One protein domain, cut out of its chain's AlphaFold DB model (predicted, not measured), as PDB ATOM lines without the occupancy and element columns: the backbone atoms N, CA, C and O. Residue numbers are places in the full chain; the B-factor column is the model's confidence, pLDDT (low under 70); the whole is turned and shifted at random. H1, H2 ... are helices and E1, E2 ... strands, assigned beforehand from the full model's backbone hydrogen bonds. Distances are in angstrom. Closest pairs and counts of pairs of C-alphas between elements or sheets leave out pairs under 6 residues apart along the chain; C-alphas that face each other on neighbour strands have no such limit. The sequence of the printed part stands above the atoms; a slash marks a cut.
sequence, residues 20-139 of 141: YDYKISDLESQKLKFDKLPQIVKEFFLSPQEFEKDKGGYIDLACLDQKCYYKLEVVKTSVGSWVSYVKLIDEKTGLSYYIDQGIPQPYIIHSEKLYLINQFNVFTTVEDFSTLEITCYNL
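AT A GLANCE: This is residues 20 to 139 of the 141 residues of an uncharacterized protein of Nonlabens sp. Ci31 (UniProt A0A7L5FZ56). Two strongly twisted sheets stand next to each other along the longest axis and come together where their edge strands E3 and E4 meet; the helices H1 and H2 lie at the end of the five-stranded sheet away from the other sheet. The hairpin of E4 and E5, with E5 bending by 77 degrees at residue 83, reaches to the opposite end of the model, and a long loop, residues 47 to 60, joins H1 to E3. The printed part has 120 residues with two named helices and nine named strands, in the order E1 E2 H1 E3 E4 E5 E6 E7 E8 H2 E9, and its class is mostly strand. The sheets, E2 E9 E8 E7 E3 and E1 E6 E5 E4, are both mixed. The whole is compact, with a radius of gyration of the C-alphas of 14.2 A and spans of 40 by 30 by 28 A.

IN THESE COORDINATES: E1 is residues 21 to 23, with C-alpha 21 at (199.908, 231.022, 178.303). E2 is residues 29 to 33, 13.3 A long, and H1 is residues 39 to 46, 10.6 A. E3 is residues 61 to 63. E4, residues 70 to 77, spans 21.9 A, and E5, residues 80 to 90, spans 25.5 A from C-alpha 80 at (185.035, 223.394, 166.096). E6 is residues 96 to 99, E7 107 to 110, E8 113 to 117 and H2 122 to 125. E9, residues 133 to 138, is 16.5 A long and ends with C-alpha 138 at (195.629, 239.146, 190.036).

HOW THE PARTS SIT: In the larger sheet E2 and E9 are antiparallel, with N 32 and O 134 2.8 A apart. E9 and E8 are antiparallel, with N 135 and O 116 at 2.8 A. E8 and E7 form a hairpin, with N 115 and O 108 at 2.8 A. E7 and E3 are parallel, with N 62 and O 107 at 2.8 A. H1 only grazes this sheet with residues 40 to 44; the closest C-alphas of H1 and E7, Val 41 and His 110, are 7.5 A apart. H2 is on neither sheet; it is close to H1 but not clearly touching, with the C-alphas of Phe 45 and Phe 123 closest at 7.5 A. The closest C-alphas of E3 and E4, Leu 61 and Leu 72, are 7.1 A apart. E4, E5 and E6 form a meander, each strand the antiparallel neighbour of the one before, with N 73 and O 87 at 2.8 A and N 97 and O 88 at 2.8 A. E1 is parallel to E6, with N 98 and O 22 at 2.7 A. In H1 every O i to N i+4 pair is within hydrogen-bond range; H2 is too short for such a pair, and its one O i to N i+3 pair is not within range.

THE WHOLE: The two C-alphas farthest apart, Asp 35 and Ser 78, are 42.1 A apart. The printed part has no cut, and the link from H1 to E3 is long, with 14 residues. The mean pLDDT of the printed part is 88.4; residue 20, residues 53 to 57 and residues 79 to 83 are under 70.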
ATOM      1  N   TYR A  20     204.054 233.273 177.946       66.12
ATOM      2  CA  TYR A  20     203.503 232.208 178.775       66.12
ATOM      3  C   TYR A  20     201.979 232.290 178.701       66.12
ATOM      4  O   TYR A  20     201.400 233.342 178.981       66.12
ATOM      5  N   ASP A  21     201.356 231.182 178.311       81.12
ATOM      6  CA  ASP A  21     199.908 231.022 178.303       81.12
ATOM      7  C   ASP A  21     199.487 230.499 179.687       81.12
ATOM      8  O   ASP A  21     199.688 229.328 180.013       81.12
ATOM      9  N   TYR A  22     198.952 231.380 180.534       90.81
ATOM     10  CA  TYR A  22     198.446 231.028 181.863       90.81
ATOM     11  C   TYR A  22     196.971 230.658 181.796       90.81
ATOM     12  O   TYR A  22     196.191 231.365 181.166       90.81
ATOM     13  N   LYS A  23     196.536 229.616 182.507       92.75
ATOM     14  CA  LYS A  23     195.105 229.437 182.761       92.75
ATOM     15  C   LYS A  23     194.663 230.470 183.795       92.75
ATOM     16  O   LYS A  23     195.276 230.560 184.855       92.75
ATOM     17  N   ILE A  24     193.610 231.244 183.518       94.25
ATOM     18  CA  ILE A  24     193.158 232.284 184.455       94.25
ATOM     19  C   ILE A  24     192.780 231.688 185.818       94.25
ATOM     20  O   ILE A  24     193.080 232.278 186.848       94.25
ATOM     21  N   SER A  25     192.205 230.482 185.822       93.19
ATOM     22  CA  SER A  25     191.815 229.759 187.035       93.19
ATOM     23  C   SER A  25     192.990 229.284 187.892       93.19
ATOM     24  O   SER A  25     192.768 228.939 189.049       93.19
ATOM     25  N   ASP A  26     194.220 229.324 187.372       94.50
ATOM     26  CA  ASP A  26     195.433 229.004 188.132       94.50
ATOM     27  C   ASP A  26     196.043 230.247 188.813       94.50
ATOM     28  O   ASP A  26     197.010 230.129 189.569       94.50
ATOM     29  N   LEU A  27     195.523 231.451 188.539       95.38
ATOM     30  CA  LEU A  27     195.991 232.683 189.174       95.38
ATOM     31  C   LEU A  27     195.385 232.861 190.569       95.38
ATOM     32  O   LEU A  27     194.284 232.390 190.867       95.38
ATOM     33  N   GLU A  28     196.092 233.615 191.413       96.62
ATOM     34  CA  GLU A  28     195.544 234.058 192.692       96.62
ATOM     35  C   GLU A  28     194.249 234.839 192.452       96.62
ATOM     36  O   GLU A  28     194.203 235.772 191.640       96.62
ATOM     37  N   SER A  29     193.196 234.443 193.161       97.12
ATOM     38  CA  SER A  29     191.877 235.025 192.994       97.12
ATOM     39  C   SER A  29     191.104 235.116 194.296       97.12
ATOM     40  O   SER A  29     191.364 234.409 195.270       97.12
ATOM     41  N   GLN A  30     190.124 236.011 194.296       97.56
ATOM     42  CA  GLN A  30     189.185 236.186 195.391       97.56
ATOM     43  C   GLN A  30     187.791 236.489 194.853       97.56
ATOM     44  O   GLN A  30     187.628 237.189 193.850       97.56
ATOM     45  N   LYS A  31     186.771 235.993 195.554       97.06
ATOM     46  CA  LYS A  31     185.391 236.423 195.333       97.06
ATOM     47  C   LYS A  31     185.150 237.746 196.049       97.06
ATOM     48  O   LYS A  31     185.407 237.867 197.245       97.06
ATOM     49  N   LEU A  32     184.624 238.718 195.320       96.56
ATOM     50  CA  LEU A  32     184.259 240.038 195.806       96.56
ATOM     51  C   LEU A  32     182.757 240.249 195.653       96.56
ATOM     52  O   LEU A  32     182.142 239.833 194.671       96.56
ATOM     53  N   LYS A  33     182.192 240.945 196.637       94.25
ATOM     54  CA  LYS A  33     180.891 241.597 196.511       94.25
ATOM     55  C   LYS A  33     181.066 242.973 195.880       94.25
ATOM     56  O   LYS A  33     182.142 243.570 195.972       94.25
ATOM     57  N   PHE A  34     179.993 243.492 195.293       93.88
ATOM     58  CA  PHE A  34     179.994 244.780 194.599       93.88
ATOM     59  C   PHE A  34     180.502 245.948 195.458       93.88
ATOM     60  O   PHE A  34     181.275 246.777 194.986       93.88
ATOM     61  N   ASP A  35     180.146 245.992 196.745       93.25
ATOM     62  CA  ASP A  35     180.565 247.053 197.672       93.25
ATOM     63  C   ASP A  35     182.092 247.120 197.859       93.25
ATOM     64  O   ASP A  35     182.642 248.206 198.074       93.25
ATOM     65  N   LYS A  36     182.775 245.974 197.728       95.94
ATOM     66  CA  LYS A  36     184.232 245.823 197.875       95.94
ATOM     67  C   LYS A  36     185.023 246.108 196.605       95.94
ATOM     68  O   LYS A  36     186.251 246.109 196.659       95.94
ATOM     69  N   LEU A  37     184.356 246.350 195.479       96.75
ATOM     70  CA  LEU A  37     185.040 246.711 194.244       96.75
ATOM     71  C   LEU A  37     185.705 248.093 194.356       96.75
ATOM     72  O   LEU A  37     185.222 248.963 195.095       96.75
ATOM     73  N   PRO A  38     186.772 248.341 193.579       97.38
ATOM     74  CA  PRO A  38     187.280 249.689 193.364       97.38
ATOM     75  C   PRO A  38     186.186 250.620 192.839       97.38
ATOM     76  O   PRO A  38     185.286 250.196 192.114       97.38
ATOM     77  N   GLN A  39     186.283 251.905 193.182       96.50
ATOM     78  CA  GLN A  39     185.267 252.894 192.822       96.50
ATOM     79  C   GLN A  39     185.029 252.970 191.307       96.50
ATOM     80  O   GLN A  39     183.884 252.889 190.877       96.50
ATOM     81  N   ILE A  40     186.097 252.986 190.508       95.62
ATOM     82  CA  ILE A  40     186.000 253.029 189.042       95.62
ATOM     83  C   ILE A  40     185.324 251.782 188.446       95.62
ATOM     84  O   ILE A  40     184.600 251.869 187.461       95.62
ATOM     85  N   VAL A  41     185.504 250.613 189.072       96.56
ATOM     86  CA  VAL A  41     184.841 249.372 188.641       96.56
ATOM     87  C   VAL A  41     183.348 249.432 188.968       96.56
ATOM     88  O   VAL A  41     182.534 248.987 188.167       96.56
ATOM     89  N   LYS A  42     182.960 250.020 190.109       95.88
ATOM     90  CA  LYS A  42     181.541 250.261 190.435       95.88
ATOM     91  C   LYS A  42     180.895 251.230 189.451       95.88
ATOM     92  O   LYS A  42     179.793 250.967 188.984       95.88
ATOM     93  N   GLU A  43     181.586 252.319 189.125       94.69
ATOM     94  CA  GLU A  43     181.120 253.321 188.159       94.69
ATOM     95  C   GLU A  43     180.894 252.716 186.775       94.69
ATOM     96  O   GLU A  43     179.876 253.005 186.154       94.69
ATOM     97  N   PHE A  44     181.757 251.793 186.343       94.00
ATOM     98  CA  PHE A  44     181.547 251.038 185.111       94.00
ATOM     99  C   PHE A  44     180.205 250.287 185.087       94.00
ATOM    100  O   PHE A  44     179.514 250.310 184.074       94.00
ATOM    101  N   PHE A  45     179.800 249.645 186.185       92.25
ATOM    102  CA  PHE A  45     178.509 248.953 186.228       92.25
ATOM    103  C   PHE A  45     177.314 249.909 186.250       92.25
ATOM    104  O   PHE A  45     176.286 249.617 185.645       92.25
ATOM    105  N   LEU A  46     177.446 251.042 186.942       91.69
ATOM    106  CA  LEU A  46     176.374 252.032 187.084       91.69
ATOM    107  C   LEU A  46     176.162 252.861 185.808       91.69
ATOM    108  O   LEU A  46     175.025 253.206 185.494       91.69
ATOM    109  N   SER A  47     177.238 253.144 185.075       89.25
ATOM    110  CA  SER A  47     177.242 253.993 183.880       89.25
ATOM    111  C   SER A  47     178.111 253.397 182.756       89.25
ATOM    112  O   SER A  47     179.059 254.043 182.305       89.25
ATOM    113  N   PRO A  48     177.806 252.189 182.238       86.25
ATOM    114  CA  PRO A  48     178.662 251.501 181.259       86.25
ATOM    115  C   PRO A  48     178.850 252.288 179.954       86.25
ATOM    116  O   PRO A  48     179.919 252.247 179.351       86.25
ATOM    117  N   GLN A  49     177.846 253.075 179.567       83.94
ATOM    118  CA  GLN A  49     177.855 253.962 178.399       83.94
ATOM    119  C   GLN A  49     178.984 255.009 178.401       83.94
ATOM    120  O   GLN A  49     179.369 255.497 177.343       83.94
ATOM    121  N   GLU A  50     179.532 255.360 179.569       82.50
ATOM    122  CA  GLU A  50     180.676 256.280 179.676       82.50
ATOM    123  C   GLU A  50     182.001 255.615 179.271       82.50
ATOM    124  O   GLU A  50     182.985 256.298 178.990       82.50
ATOM    125  N   PHE A  51     182.010 254.282 179.200       77.94
ATOM    126  CA  PHE A  51     183.165 253.450 178.867       77.94
ATOM    127  C   PHE A  51     183.031 252.780 177.490       77.94
ATOM    128  O   PHE A  51     183.975 252.135 177.022       77.94
ATOM    129  N   GLU A  52     181.888 252.941 176.817       74.62
ATOM    130  CA  GLU A  52     181.704 252.510 175.434       74.62
ATOM    131  C   GLU A  52     182.583 253.346 174.498       74.62
ATOM    132  O   GLU A  52     182.458 254.568 174.410       74.62
ATOM    133  N   LYS A  53     183.473 252.679 173.753       65.56
ATOM    134  CA  LYS A  53     184.270 253.348 172.711       65.56
ATOM    135  C   LYS A  53     183.428 253.716 171.489       65.56
ATOM    136  O   LYS A  53     183.705 254.729 170.853       65.56
ATOM    137  N   ASP A  54     182.379 252.940 171.222       60.03
ATOM    138  CA  ASP A  54     181.446 253.136 170.120       60.03
ATOM    139  C   ASP A  54     180.029 253.221 170.691       60.03
ATOM    140  O   ASP A  54     179.558 252.274 171.313       60.03
ATOM    141  N   LYS A  55     179.365 254.371 170.508       50.69
ATOM    142  CA  LYS A  55     178.027 254.669 171.052       50.69
ATOM    143  C   LYS A  55     177.014 253.591 170.627       50.69
ATOM    144  O   LYS A  55     176.518 253.646 169.500       50.69
ATOM    145  N   GLY A  56     176.696 252.650 171.521       57.09
ATOM    146  CA  GLY A  56     175.761 251.541 171.296       57.09
ATOM    147  C   GLY A  56     176.402 250.169 171.042       57.09
ATOM    148  O   GLY A  56     175.722 249.275 170.535       57.09
ATOM    149  N   GLY A  57     177.694 249.998 171.333       64.75
ATOM    150  CA  GLY A  57     178.429 248.744 171.148       64.75
ATOM    151  C   GLY A  57     178.401 247.813 172.365       64.75
ATOM    152  O   GLY A  57     178.432 248.249 173.510       64.75
ATOM    153  N   TYR A  58     178.405 246.502 172.117       74.25
ATOM    154  CA  TYR A  58     178.611 245.487 173.153       74.25
ATOM    155  C   TYR A  58     180.030 245.592 173.734       74.25
ATOM    156  O   TYR A  58     181.011 245.563 172.990       74.25
ATOM    157  N   ILE A  59     180.152 245.718 175.060       86.69
ATOM    158  CA  ILE A  59     181.453 245.816 175.732       86.69
ATOM    159  C   ILE A  59     181.969 244.407 176.033       86.69
ATOM    160  O   ILE A  59     181.610 243.801 177.040       86.69
ATOM    161  N   ASP A  60     182.845 243.887 175.175       89.19
ATOM    162  CA  ASP A  60     183.540 242.621 175.433       89.19
ATOM    163  C   ASP A  60     184.610 242.778 176.525       89.19
ATOM    164  O   ASP A  60     184.676 241.986 177.464       89.19
ATOM    165  N   LEU A  61     185.452 243.811 176.395       92.06
ATOM    166  CA  LEU A  61     186.585 244.123 177.270       92.06
ATOM    167  C   LEU A  61     186.516 245.586 177.711       92.06
ATOM    168  O   LEU A  61     186.600 246.492 176.881       92.06
ATOM    169  N   ALA A  62     186.448 245.815 179.018       93.38
ATOM    170  CA  ALA A  62     186.505 247.132 179.632       93.38
ATOM    171  C   ALA A  62     187.857 247.331 180.328       93.38
ATOM    172  O   ALA A  62     188.087 246.821 181.420       93.38
ATOM    173  N   CYS A  63     188.760 248.086 179.708       92.81
ATOM    174  CA  CYS A  63     189.977 248.564 180.363       92.81
ATOM    175  C   CYS A  63     189.705 249.924 181.005       92.81
ATOM    176  O   CYS A  63     189.491 250.898 180.283       92.81
ATOM    177  N   LEU A  64     189.744 249.994 182.333       93.81
ATOM    178  CA  LEU A  64     189.420 251.216 183.076       93.81
ATOM    179  C   LEU A  64     190.653 252.075 183.396       93.81
ATOM    180  O   LEU A  64     190.526 253.206 183.857       93.81
ATOM    181  N   ASP A  65     191.856 251.553 183.152       91.31
ATOM    182  CA  ASP A  65     193.098 252.310 183.297       91.31
ATOM    183  C   ASP A  65     193.310 253.283 182.125       91.31
ATOM    184  O   ASP A  65     192.835 253.061 181.011       91.31
ATOM    185  N   GLN A  66     194.101 254.342 182.343       86.75
ATOM    186  CA  GLN A  66     194.397 255.361 181.317       86.75
ATOM    187  C   GLN A  66     194.965 254.777 180.014       86.75
ATOM    188  O   GLN A  66     194.802 255.362 178.943       86.75
ATOM    189  N   LYS A  67     195.675 253.648 180.106       87.75
ATOM    190  CA  LYS A  67     196.203 252.912 178.958       87.75
ATOM    191  C   LYS A  67     195.754 251.462 179.047       87.75
ATOM    192  O   LYS A  67     196.018 250.791 180.038       87.75
ATOM    193  N   CYS A  68     195.127 250.986 177.980       87.44
ATOM    194  CA  CYS A  68     194.769 249.587 177.813       87.44
ATOM    195  C   CYS A  68     195.818 248.921 176.927       87.44
ATOM    196  O   CYS A  68     195.941 249.272 175.755       87.44
ATOM    197  N   TYR A  69     196.562 247.979 177.495       92.69
ATOM    198  CA  TYR A  69     197.484 247.109 176.756       92.69
ATOM    199  C   TYR A  69     196.910 245.711 176.556       92.69
ATOM    200  O   TYR A  69     197.611 244.813 176.115       92.69
ATOM    201  N   TYR A  70     195.648 245.511 176.921       93.38
ATOM    202  CA  TYR A  70     195.013 244.214 176.868       93.38
ATOM    203  C   TYR A  70     194.109 244.105 175.649       93.38
ATOM    204  O   TYR A  70     193.379 245.040 175.315       93.38
ATOM    205  N   LYS A  71     194.109 242.929 175.025       93.12
ATOM    206  CA  LYS A  71     193.161 242.573 173.968       93.12
ATOM    207  C   LYS A  71     192.564 241.197 174.210       93.12
ATOM    208  O   LYS A  71     193.203 240.335 174.810       93.12
ATOM    209  N   LEU A  72     191.353 240.992 173.705       92.44
ATOM    210  CA  LEU A  72     190.729 239.677 173.654       92.44
ATOM    211  C   LEU A  72     190.886 239.080 172.261       92.44
ATOM    212  O   LEU A  72     190.697 239.757 171.253       92.44
ATOM    213  N   GLU A  73     191.177 237.789 172.222       91.12
ATOM    214  CA  GLU A  73     191.173 236.977 171.016       91.12
ATOM    215  C   GLU A  73     190.341 235.717 171.271       91.12
ATOM    216  O   GLU A  73     190.547 235.013 172.257       91.12
ATOM    217  N   VAL A  74     189.392 235.418 170.385       88.00
ATOM    218  CA  VAL A  74     188.646 234.155 170.440       88.00
ATOM    219  C   VAL A  74     189.404 233.115 169.631       88.00
ATOM    220  O   VAL A  74     189.458 233.191 168.401       88.00
ATOM    221  N   VAL A  75     189.957 232.114 170.311       85.50
ATOM    222  CA  VAL A  75     190.715 231.048 169.659       85.50
ATOM    223  C   VAL A  75     189.778 229.890 169.337       85.50
ATOM    224  O   VAL A  75     189.204 229.252 170.221       85.50
ATOM    225  N   LYS A  76     189.619 229.614 168.042       79.75
ATOM    226  CA  LYS A  76     188.855 228.466 167.544       79.75
ATOM    227  C   LYS A  76     189.766 227.246 167.493       79.75
ATOM    228  O   LYS A  76     190.842 227.304 166.905       79.75
ATOM    229  N   THR A  77     189.330 226.133 168.066       73.50
ATOM    230  CA  THR A  77     190.059 224.867 167.941       73.50
ATOM    231  C   THR A  77     189.655 224.141 166.658       73.50
ATOM    232  O   THR A  77     188.584 224.371 166.092       73.50
ATOM    233  N   SER A  78     190.505 223.218 166.204       71.12
ATOM    234  CA  SER A  78     190.241 222.351 165.046       71.12
ATOM    235  C   SER A  78     189.033 221.424 165.232       71.12
ATOM    236  O   SER A  78     188.503 220.913 164.250       71.12
ATOM    237  N   VAL A  79     188.574 221.237 166.474       69.88
ATOM    238  CA  VAL A  79     187.402 220.423 166.842       69.88
ATOM    239  C   VAL A  79     186.096 221.246 166.771       69.88
ATOM    240  O   VAL A  79     185.011 220.743 167.048       69.88
ATOM    241  N   GLY A  80     186.175 222.508 166.331       58.03
ATOM    242  CA  GLY A  80     185.035 223.394 166.096       58.03
ATOM    243  C   GLY A  80     184.777 224.386 167.233       58.03
ATOM    244  O   GLY A  80     185.426 224.368 168.278       58.03
ATOM    245  N   SER A  81     183.796 225.274 167.034       62.22
ATOM    246  CA  SER A  81     183.449 226.360 167.975       62.22
ATOM    247  C   SER A  81     182.981 225.888 169.364       62.22
ATOM    248  O   SER A  81     182.830 226.701 170.267       62.22
ATOM    249  N   TRP A  82     182.754 224.584 169.544       55.56
ATOM    250  CA  TRP A  82     182.351 223.961 170.811       55.56
ATOM    251  C   TRP A  82     183.486 223.829 171.829       55.56
ATOM    252  O   TRP A  82     183.232 223.502 172.982       55.56
ATOM    253  N   VAL A  83     184.732 224.047 171.401       58.88
ATOM    254  CA  VAL A  83     185.913 224.041 172.278       58.88
ATOM    255  C   VAL A  83     186.687 225.358 172.130       58.88
ATOM    256  O   VAL A  83     187.895 225.405 172.344       58.88
ATOM    257  N   SER A  84     186.026 226.431 171.673       77.56
ATOM    258  CA  SER A  84     186.669 227.744 171.570       77.56
ATOM    259  C   SER A  84     186.897 228.335 172.952       77.56
ATOM    260  O   SER A  84     186.039 228.199 173.816       77.56
ATOM    261  N   TYR A  85     187.996 229.051 173.136       86.62
ATOM    262  CA  TYR A  85     188.293 229.753 174.382       86.62
ATOM    263  C   TYR A  85     188.604 231.218 174.113       86.62
ATOM    264  O   TYR A  85     188.901 231.611 172.980       86.62
ATOM    265  N   VAL A  86     188.541 232.025 175.168       91.50
ATOM    266  CA  VAL A  86     188.938 233.429 175.108       91.50
ATOM    267  C   VAL A  86     190.375 233.540 175.602       91.50
ATOM    268  O   VAL A  86     190.730 233.017 176.655       91.50
ATOM    269  N   LYS A  87     191.219 234.208 174.822       93.31
ATOM    270  CA  LYS A  87     192.599 234.528 175.166       93.31
ATOM    271  C   LYS A  87     192.678 236.021 175.466       93.31
ATOM    272  O   LYS A  87     192.472 236.844 174.577       93.31
ATOM    273  N   LEU A  88     192.958 236.370 176.715       95.12
ATOM    274  CA  LEU A  88     193.286 237.731 177.119       95.12
ATOM    275  C   LEU A  88     194.795 237.919 176.967       95.12
ATOM    276  O   LEU A  88     195.572 237.231 177.616       95.12
ATOM    277  N   ILE A  89     195.219 238.825 176.096       94.56
ATOM    278  CA  ILE A  89     196.629 239.041 175.769       94.56
ATOM    279  C   ILE A  89     197.048 240.389 176.336       94.56
ATOM    280  O   ILE A  89     196.421 241.398 176.023       94.56
ATOM    281  N   ASP A  90     198.108 240.394 177.134       93.81
ATOM    282  CA  ASP A  90     198.812 241.600 177.546       93.81
ATOM    283  C   ASP A  90     199.873 241.942 176.490       93.81
ATOM    284  O   ASP A  90     200.917 241.300 176.385       93.81
ATOM    285  N   GLU A  91     199.607 242.959 175.679       92.25
ATOM    286  CA  GLU A  91     200.502 243.411 174.615       92.25
ATOM    287  C   GLU A  91     201.749 244.132 175.139       92.25
ATOM    288  O   GLU A  91     202.723 244.273 174.400       92.25
ATOM    289  N   LYS A  92     201.753 244.579 176.403       91.62
ATOM    290  CA  LYS A  92     202.925 245.208 177.024       91.62
ATOM    291  C   LYS A  92     203.961 244.155 177.411       91.62
ATOM    292  O   LYS A  92     205.149 244.364 177.180       91.62
ATOM    293  N   THR A  93     203.520 243.055 178.017       90.19
ATOM    294  CA  THR A  93     204.408 242.001 178.544       90.19
ATOM    295  C   THR A  93     204.551 240.809 177.596       90.19
ATOM    296  O   THR A  93     205.478 240.012 177.734       90.19
ATOM    297  N   GLY A  94     203.646 240.675 176.624       89.44
ATOM    298  CA  GLY A  94     203.530 239.502 175.761       89.44
ATOM    299  C   GLY A  94     202.909 238.292 176.462       89.44
ATOM    300  O   GLY A  94     202.841 237.221 175.859       89.44
ATOM    301  N   LEU A  95     202.472 238.427 177.720       92.44
ATOM    302  CA  LEU A  95     201.798 237.360 178.452       92.44
ATOM    303  C   LEU A  95     200.383 237.150 177.929       92.44
ATOM    304  O   LEU A  95     199.743 238.058 177.392       92.44
ATOM    305  N   SER A  96     199.869 235.942 178.124       93.50
ATOM    306  CA  SER A  96     198.492 235.658 177.780       93.50
ATOM    307  C   SER A  96     197.799 234.801 178.827       93.50
ATOM    308  O   SER A  96     198.422 234.031 179.561       93.50
ATOM    309  N   TYR A  97     196.484 234.951 178.880       94.56
ATOM    310  CA  TYR A  97     195.623 234.304 179.843       94.56
ATOM    311  C   TYR A  97     194.496 233.597 179.103       94.56
ATOM    312  O   TYR A  97     193.691 234.216 178.408       94.56
ATOM    313  N   TYR A  98     194.456 232.283 179.250       92.56
ATOM    314  CA  TYR A  98     193.378 231.429 178.797       92.56
ATOM    315  C   TYR A  98     192.192 231.557 179.755       92.56
ATOM    316  O   TYR A  98     192.331 231.351 180.965       92.56
ATOM    317  N   ILE A  99     191.022 231.847 179.200       92.81
ATOM    318  CA  ILE A  99     189.749 231.906 179.906       92.81
ATOM    319  C   ILE A  99     188.817 230.869 179.277       92.81
ATOM    320  O   ILE A  99     188.610 230.860 178.058       92.81
ATOM    321  N   ASP A 100     188.275 229.989 180.125       89.00
ATOM    322  CA  ASP A 100     187.341 228.937 179.723       89.00
ATOM    323  C   ASP A 100     186.121 229.531 178.981       89.00
ATOM    324  O   ASP A 100     185.707 230.672 179.202       89.00
ATOM    325  N   GLN A 101     185.522 228.747 178.082       84.88
ATOM    326  CA  GLN A 101     184.293 229.153 177.400       84.88
ATOM    327  C   GLN A 101     183.134 229.303 178.394       84.88
ATOM    328  O   GLN A 101     183.040 228.565 179.372       84.88
ATOM    329  N   GLY A 102     182.202 230.213 178.105       86.75
ATOM    330  CA  GLY A 102     180.994 230.383 178.916       86.75
ATOM    331  C   GLY A 102     181.194 231.259 180.152       86.75
ATOM    332  O   GLY A 102     180.289 231.351 180.975       86.75
ATOM    333  N   ILE A 103     182.340 231.933 180.270       91.69
ATOM    334  CA  ILE A 103     182.497 233.029 181.222       91.69
ATOM    335  C   ILE A 103     181.737 234.260 180.700       91.69
ATOM    336  O   ILE A 103     181.966 234.666 179.554       91.69
ATOM    337  N   PRO A 104     180.823 234.847 181.497       92.12
ATOM    338  CA  PRO A 104     180.061 236.004 181.060       92.12
ATOM    339  C   PRO A 104     180.928 237.258 180.898       92.12
ATOM    340  O   PRO A 104     181.869 237.501 181.652       92.12
ATOM    341  N   GLN A 105     180.560 238.069 179.913       91.38
ATOM    342  CA  GLN A 105     181.135 239.384 179.626       91.38
ATOM    343  C   GLN A 105     180.297 240.498 180.268       91.38
ATOM    344  O   GLN A 105     179.096 240.294 180.485       91.38
ATOM    345  N   PRO A 106     180.877 241.686 180.521       93.31
ATOM    346  CA  PRO A 106     182.214 242.157 180.120       93.31
ATOM    347  C   PRO A 106     183.375 241.583 180.947       93.31
ATOM    348  O   PRO A 106     183.246 241.340 182.145       93.31
ATOM    349  N   TYR A 107     184.546 241.461 180.316       95.19
ATOM    350  CA  TYR A 107     185.832 241.290 180.998       95.19
ATOM    351  C   TYR A 107     186.333 242.663 181.452       95.19
ATOM    352  O   TYR A 107     186.574 243.523 180.608       95.19
ATOM    353  N   ILE A 108     186.495 242.904 182.754       96.62
ATOM    354  CA  ILE A 108     186.877 244.235 183.257       96.62
ATOM    355  C   ILE A 108     188.310 244.197 183.783       96.62
ATOM    356  O   ILE A 108     188.639 243.345 184.604       96.62
ATOM    357  N   ILE A 109     189.154 245.130 183.346       96.50
ATOM    358  CA  ILE A 109     190.548 245.256 183.773       96.50
ATOM    359  C   ILE A 109     190.780 246.606 184.430       96.50
ATOM    360  O   ILE A 109     190.473 247.656 183.860       96.50
ATOM    361  N   HIS A 110     191.363 246.567 185.625       96.56
ATOM    362  CA  HIS A 110     191.814 247.756 186.336       96.56
ATOM    363  C   HIS A 110     192.954 247.412 187.294       96.56
ATOM    364  O   HIS A 110     192.803 246.511 188.123       96.56
ATOM    365  N   SER A 111     194.055 248.165 187.226       94.44
ATOM    366  CA  SER A 111     195.231 248.009 188.096       94.44
ATOM    367  C   SER A 111     195.754 246.570 188.128       94.44
ATOM    368  O   SER A 111     195.854 245.968 189.196       94.44
ATOM    369  N   GLU A 112     196.022 246.010 186.941       94.31
ATOM    370  CA  GLU A 112     196.564 244.647 186.759       94.31
ATOM    371  C   GLU A 112     195.678 243.544 187.372       94.31
ATOM    372  O   GLU A 112     196.126 242.443 187.683       94.31
ATOM    373  N   LYS A 113     194.380 243.820 187.530       97.00
ATOM    374  CA  LYS A 113     193.384 242.849 187.988       97.00
ATOM    375  C   LYS A 113     192.311 242.651 186.942       97.00
ATOM    376  O   LYS A 113     191.860 243.620 186.332       97.00
ATOM    377  N   LEU A 114     191.874 241.406 186.799       97.50
ATOM    378  CA  LEU A 114     190.745 241.013 185.964       97.50
ATOM    379  C   LEU A 114     189.538 240.704 186.849       97.50
ATOM    380  O   LEU A 114     189.620 239.857 187.736       97.50
ATOM    381  N   TYR A 115     188.415 241.363 186.588       97.62
ATOM    382  CA  TYR A 115     187.146 241.145 187.273       97.62
ATOM    383  C   TYR A 115     186.192 240.428 186.317       97.62
ATOM    384  O   TYR A 115     185.882 240.939 185.239       97.62
ATOM    385  N   LEU A 116     185.747 239.238 186.722       96.75
ATOM    386  CA  LEU A 116     184.810 238.394 185.986       96.75
ATOM    387  C   LEU A 116     183.501 238.307 186.758       96.75
ATOM    388  O   LEU A 116     183.495 237.959 187.940       96.75
ATOM    389  N   ILE A 117     182.397 238.597 186.086       94.69
ATOM    390  CA  ILE A 117     181.056 238.432 186.645       94.69
ATOM    391  C   ILE A 117     180.587 236.981 186.499       94.69
ATOM    392  O   ILE A 117     181.013 236.260 185.597       94.69
ATOM    393  N   ASN A 118     179.684 236.550 187.375       90.25
ATOM    394  CA  ASN A 118     179.099 235.208 187.328       90.25
ATOM    395  C   ASN A 118     177.747 235.136 186.589       90.25
ATOM    396  O   ASN A 118     177.189 234.047 186.466       90.25
ATOM    397  N   GLN A 119     177.220 236.264 186.099       90.12
ATOM    398  CA  GLN A 119     175.890 236.359 185.497       90.12
ATOM    399  C   GLN A 119     175.939 236.965 184.090       90.12
ATOM    400  O   GLN A 119     176.582 237.984 183.857       90.12
ATOM    401  N   PHE A 120     175.227 236.347 183.146       88.31
ATOM    402  CA  PHE A 120     175.059 236.873 181.789       88.31
ATOM    403  C   PHE A 120     174.090 238.051 181.750       88.31
ATOM    404  O   PHE A 120     173.176 238.134 182.565       88.31
ATOM    405  N   ASN A 121     174.238 238.913 180.738       85.88
ATOM    406  CA  ASN A 121     173.336 240.043 180.497       85.88
ATOM    407  C   ASN A 121     173.198 240.949 181.731       85.88
ATOM    408  O   ASN A 121     172.098 241.376 182.086       85.88
ATOM    409  N   VAL A 122     174.315 241.210 182.416       89.00
ATOM    410  CA  VAL A 122     174.329 241.927 183.698       89.00
ATOM    411  C   VAL A 122     173.634 243.286 183.622       89.00
ATOM    412  O   VAL A 122     172.883 243.634 184.519       89.00
ATOM    413  N   PHE A 123     173.784 244.007 182.511       87.69
ATOM    414  CA  PHE A 123     173.195 245.337 182.338       87.69
ATOM    415  C   PHE A 123     171.686 245.342 182.070       87.69
ATOM    416  O   PHE A 123     171.071 246.401 182.118       87.69
ATOM    417  N   THR A 124     171.080 244.191 181.765       85.69
ATOM    418  CA  THR A 124     169.641 244.099 181.464       85.69
ATOM    419  C   THR A 124     168.871 243.200 182.424       85.69
ATOM    420  O   THR A 124     167.653 243.320 182.508       85.69
ATOM    421  N   THR A 125     169.551 242.298 183.137       86.50
ATOM    422  CA  THR A 125     168.909 241.303 184.015       86.50
ATOM    423  C   THR A 125     169.156 241.533 185.500       86.50
ATOM    424  O   THR A 125     168.466 240.932 186.320       86.50
ATOM    425  N   VAL A 126     170.126 242.374 185.861       87.81
ATOM    426  CA  VAL A 126     170.447 242.663 187.259       87.81
ATOM    427  C   VAL A 126     169.884 244.024 187.624       87.81
ATOM    428  O   VAL A 126     170.358 245.050 187.148       87.81
ATOM    429  N   GLU A 127     168.862 244.021 188.477       87.44
ATOM    430  CA  GLU A 127     168.240 245.246 188.993       87.44
ATOM    431  C   GLU A 127     169.063 245.876 190.126       87.44
ATOM    432  O   GLU A 127     169.102 247.096 190.266       87.44
ATOM    433  N   ASP A 128     169.745 245.045 190.922       90.25
ATOM    434  CA  ASP A 128     170.609 245.474 192.020       90.25
ATOM    435  C   ASP A 128     171.979 244.793 191.935       90.25
ATOM    436  O   ASP A 128     172.136 243.601 192.230       90.25
ATOM    437  N   PHE A 129     172.997 245.576 191.577       91.00
ATOM    438  CA  PHE A 129     174.369 245.095 191.460       91.00
ATOM    439  C   PHE A 129     174.977 244.626 192.786       91.00
ATOM    440  O   PHE A 129     175.960 243.891 192.758       91.00
ATOM    441  N   SER A 130     174.394 244.960 193.944       88.31
ATOM    442  CA  SER A 130     174.843 244.444 195.246       88.31
ATOM    443  C   SER A 130     174.793 242.911 195.340       88.31
ATOM    444  O   SER A 130     175.528 242.307 196.127       88.31
ATOM    445  N   THR A 131     173.964 242.289 194.497       89.19
ATOM    446  CA  THR A 131     173.773 240.839 194.400       89.19
ATOM    447  C   THR A 131     174.808 240.134 193.519       89.19
ATOM    448  O   THR A 131     174.891 238.907 193.550       89.19
ATOM    449  N   LEU A 132     175.624 240.883 192.769       91.06
ATOM    450  CA  LEU A 132     176.637 240.315 191.884       91.06
ATOM    451  C   LEU A 132     177.751 239.627 192.674       91.06
ATOM    452  O   LEU A 132     178.377 240.235 193.549       91.06
ATOM    453  N   GLU A 133     178.072 238.389 192.290       92.31
ATOM    454  CA  GLU A 133     179.356 237.796 192.656       92.31
ATOM    455  C   GLU A 133     180.374 238.067 191.556       92.31
ATOM    456  O   GLU A 133     180.151 237.783 190.375       92.31
ATOM    457  N   ILE A 134     181.525 238.591 191.962       96.44
ATOM    458  CA  ILE A 134     182.597 238.951 191.046       96.44
ATOM    459  C   ILE A 134     183.845 238.201 191.472       96.44
ATOM    460  O   ILE A 134     184.249 238.257 192.629       96.44
ATOM    461  N   THR A 135     184.473 237.496 190.541       97.75
ATOM    462  CA  THR A 135     185.776 236.877 190.785       97.75
ATOM    463  C   THR A 135     186.860 237.821 190.293       97.75
ATOM    464  O   THR A 135     186.880 238.195 189.122       97.75
ATOM    465  N   CYS A 136     187.744 238.228 191.196       98.06
ATOM    466  CA  CYS A 136     188.882 239.085 190.903       98.06
ATOM    467  C   CYS A 136     190.150 238.234 190.857       98.06
ATOM    468  O   CYS A 136     190.456 237.559 191.838       98.06
ATOM    469  N   TYR A 137     190.872 238.287 189.741       97.94
ATOM    470  CA  TYR A 137     192.159 237.627 189.536       97.94
ATOM    471  C   TYR A 137     193.281 238.664 189.508       97.94
ATOM    472  O   TYR A 137     193.140 239.704 188.859       97.94
ATOM    473  N   ASN A 138     194.402 238.362 190.161       96.94
ATOM    474  CA  ASN A 138     195.629 239.146 190.036       96.94
ATOM    475  C   ASN A 138     196.367 238.711 188.760       96.94
ATOM    476  O   ASN A 138     196.826 237.569 188.668       96.94
ATOM    477  N   LEU A 139     196.464 239.601 187.768       94.94
ATOM    478  CA  LEU A 139     197.247 239.352 186.557       94.94
ATOM    479  C   LEU A 139     198.739 239.502 186.871       94.94
ATOM    480  O   LEU A 139     199.132 240.195 187.808       94.94
TER     481      LEU A 139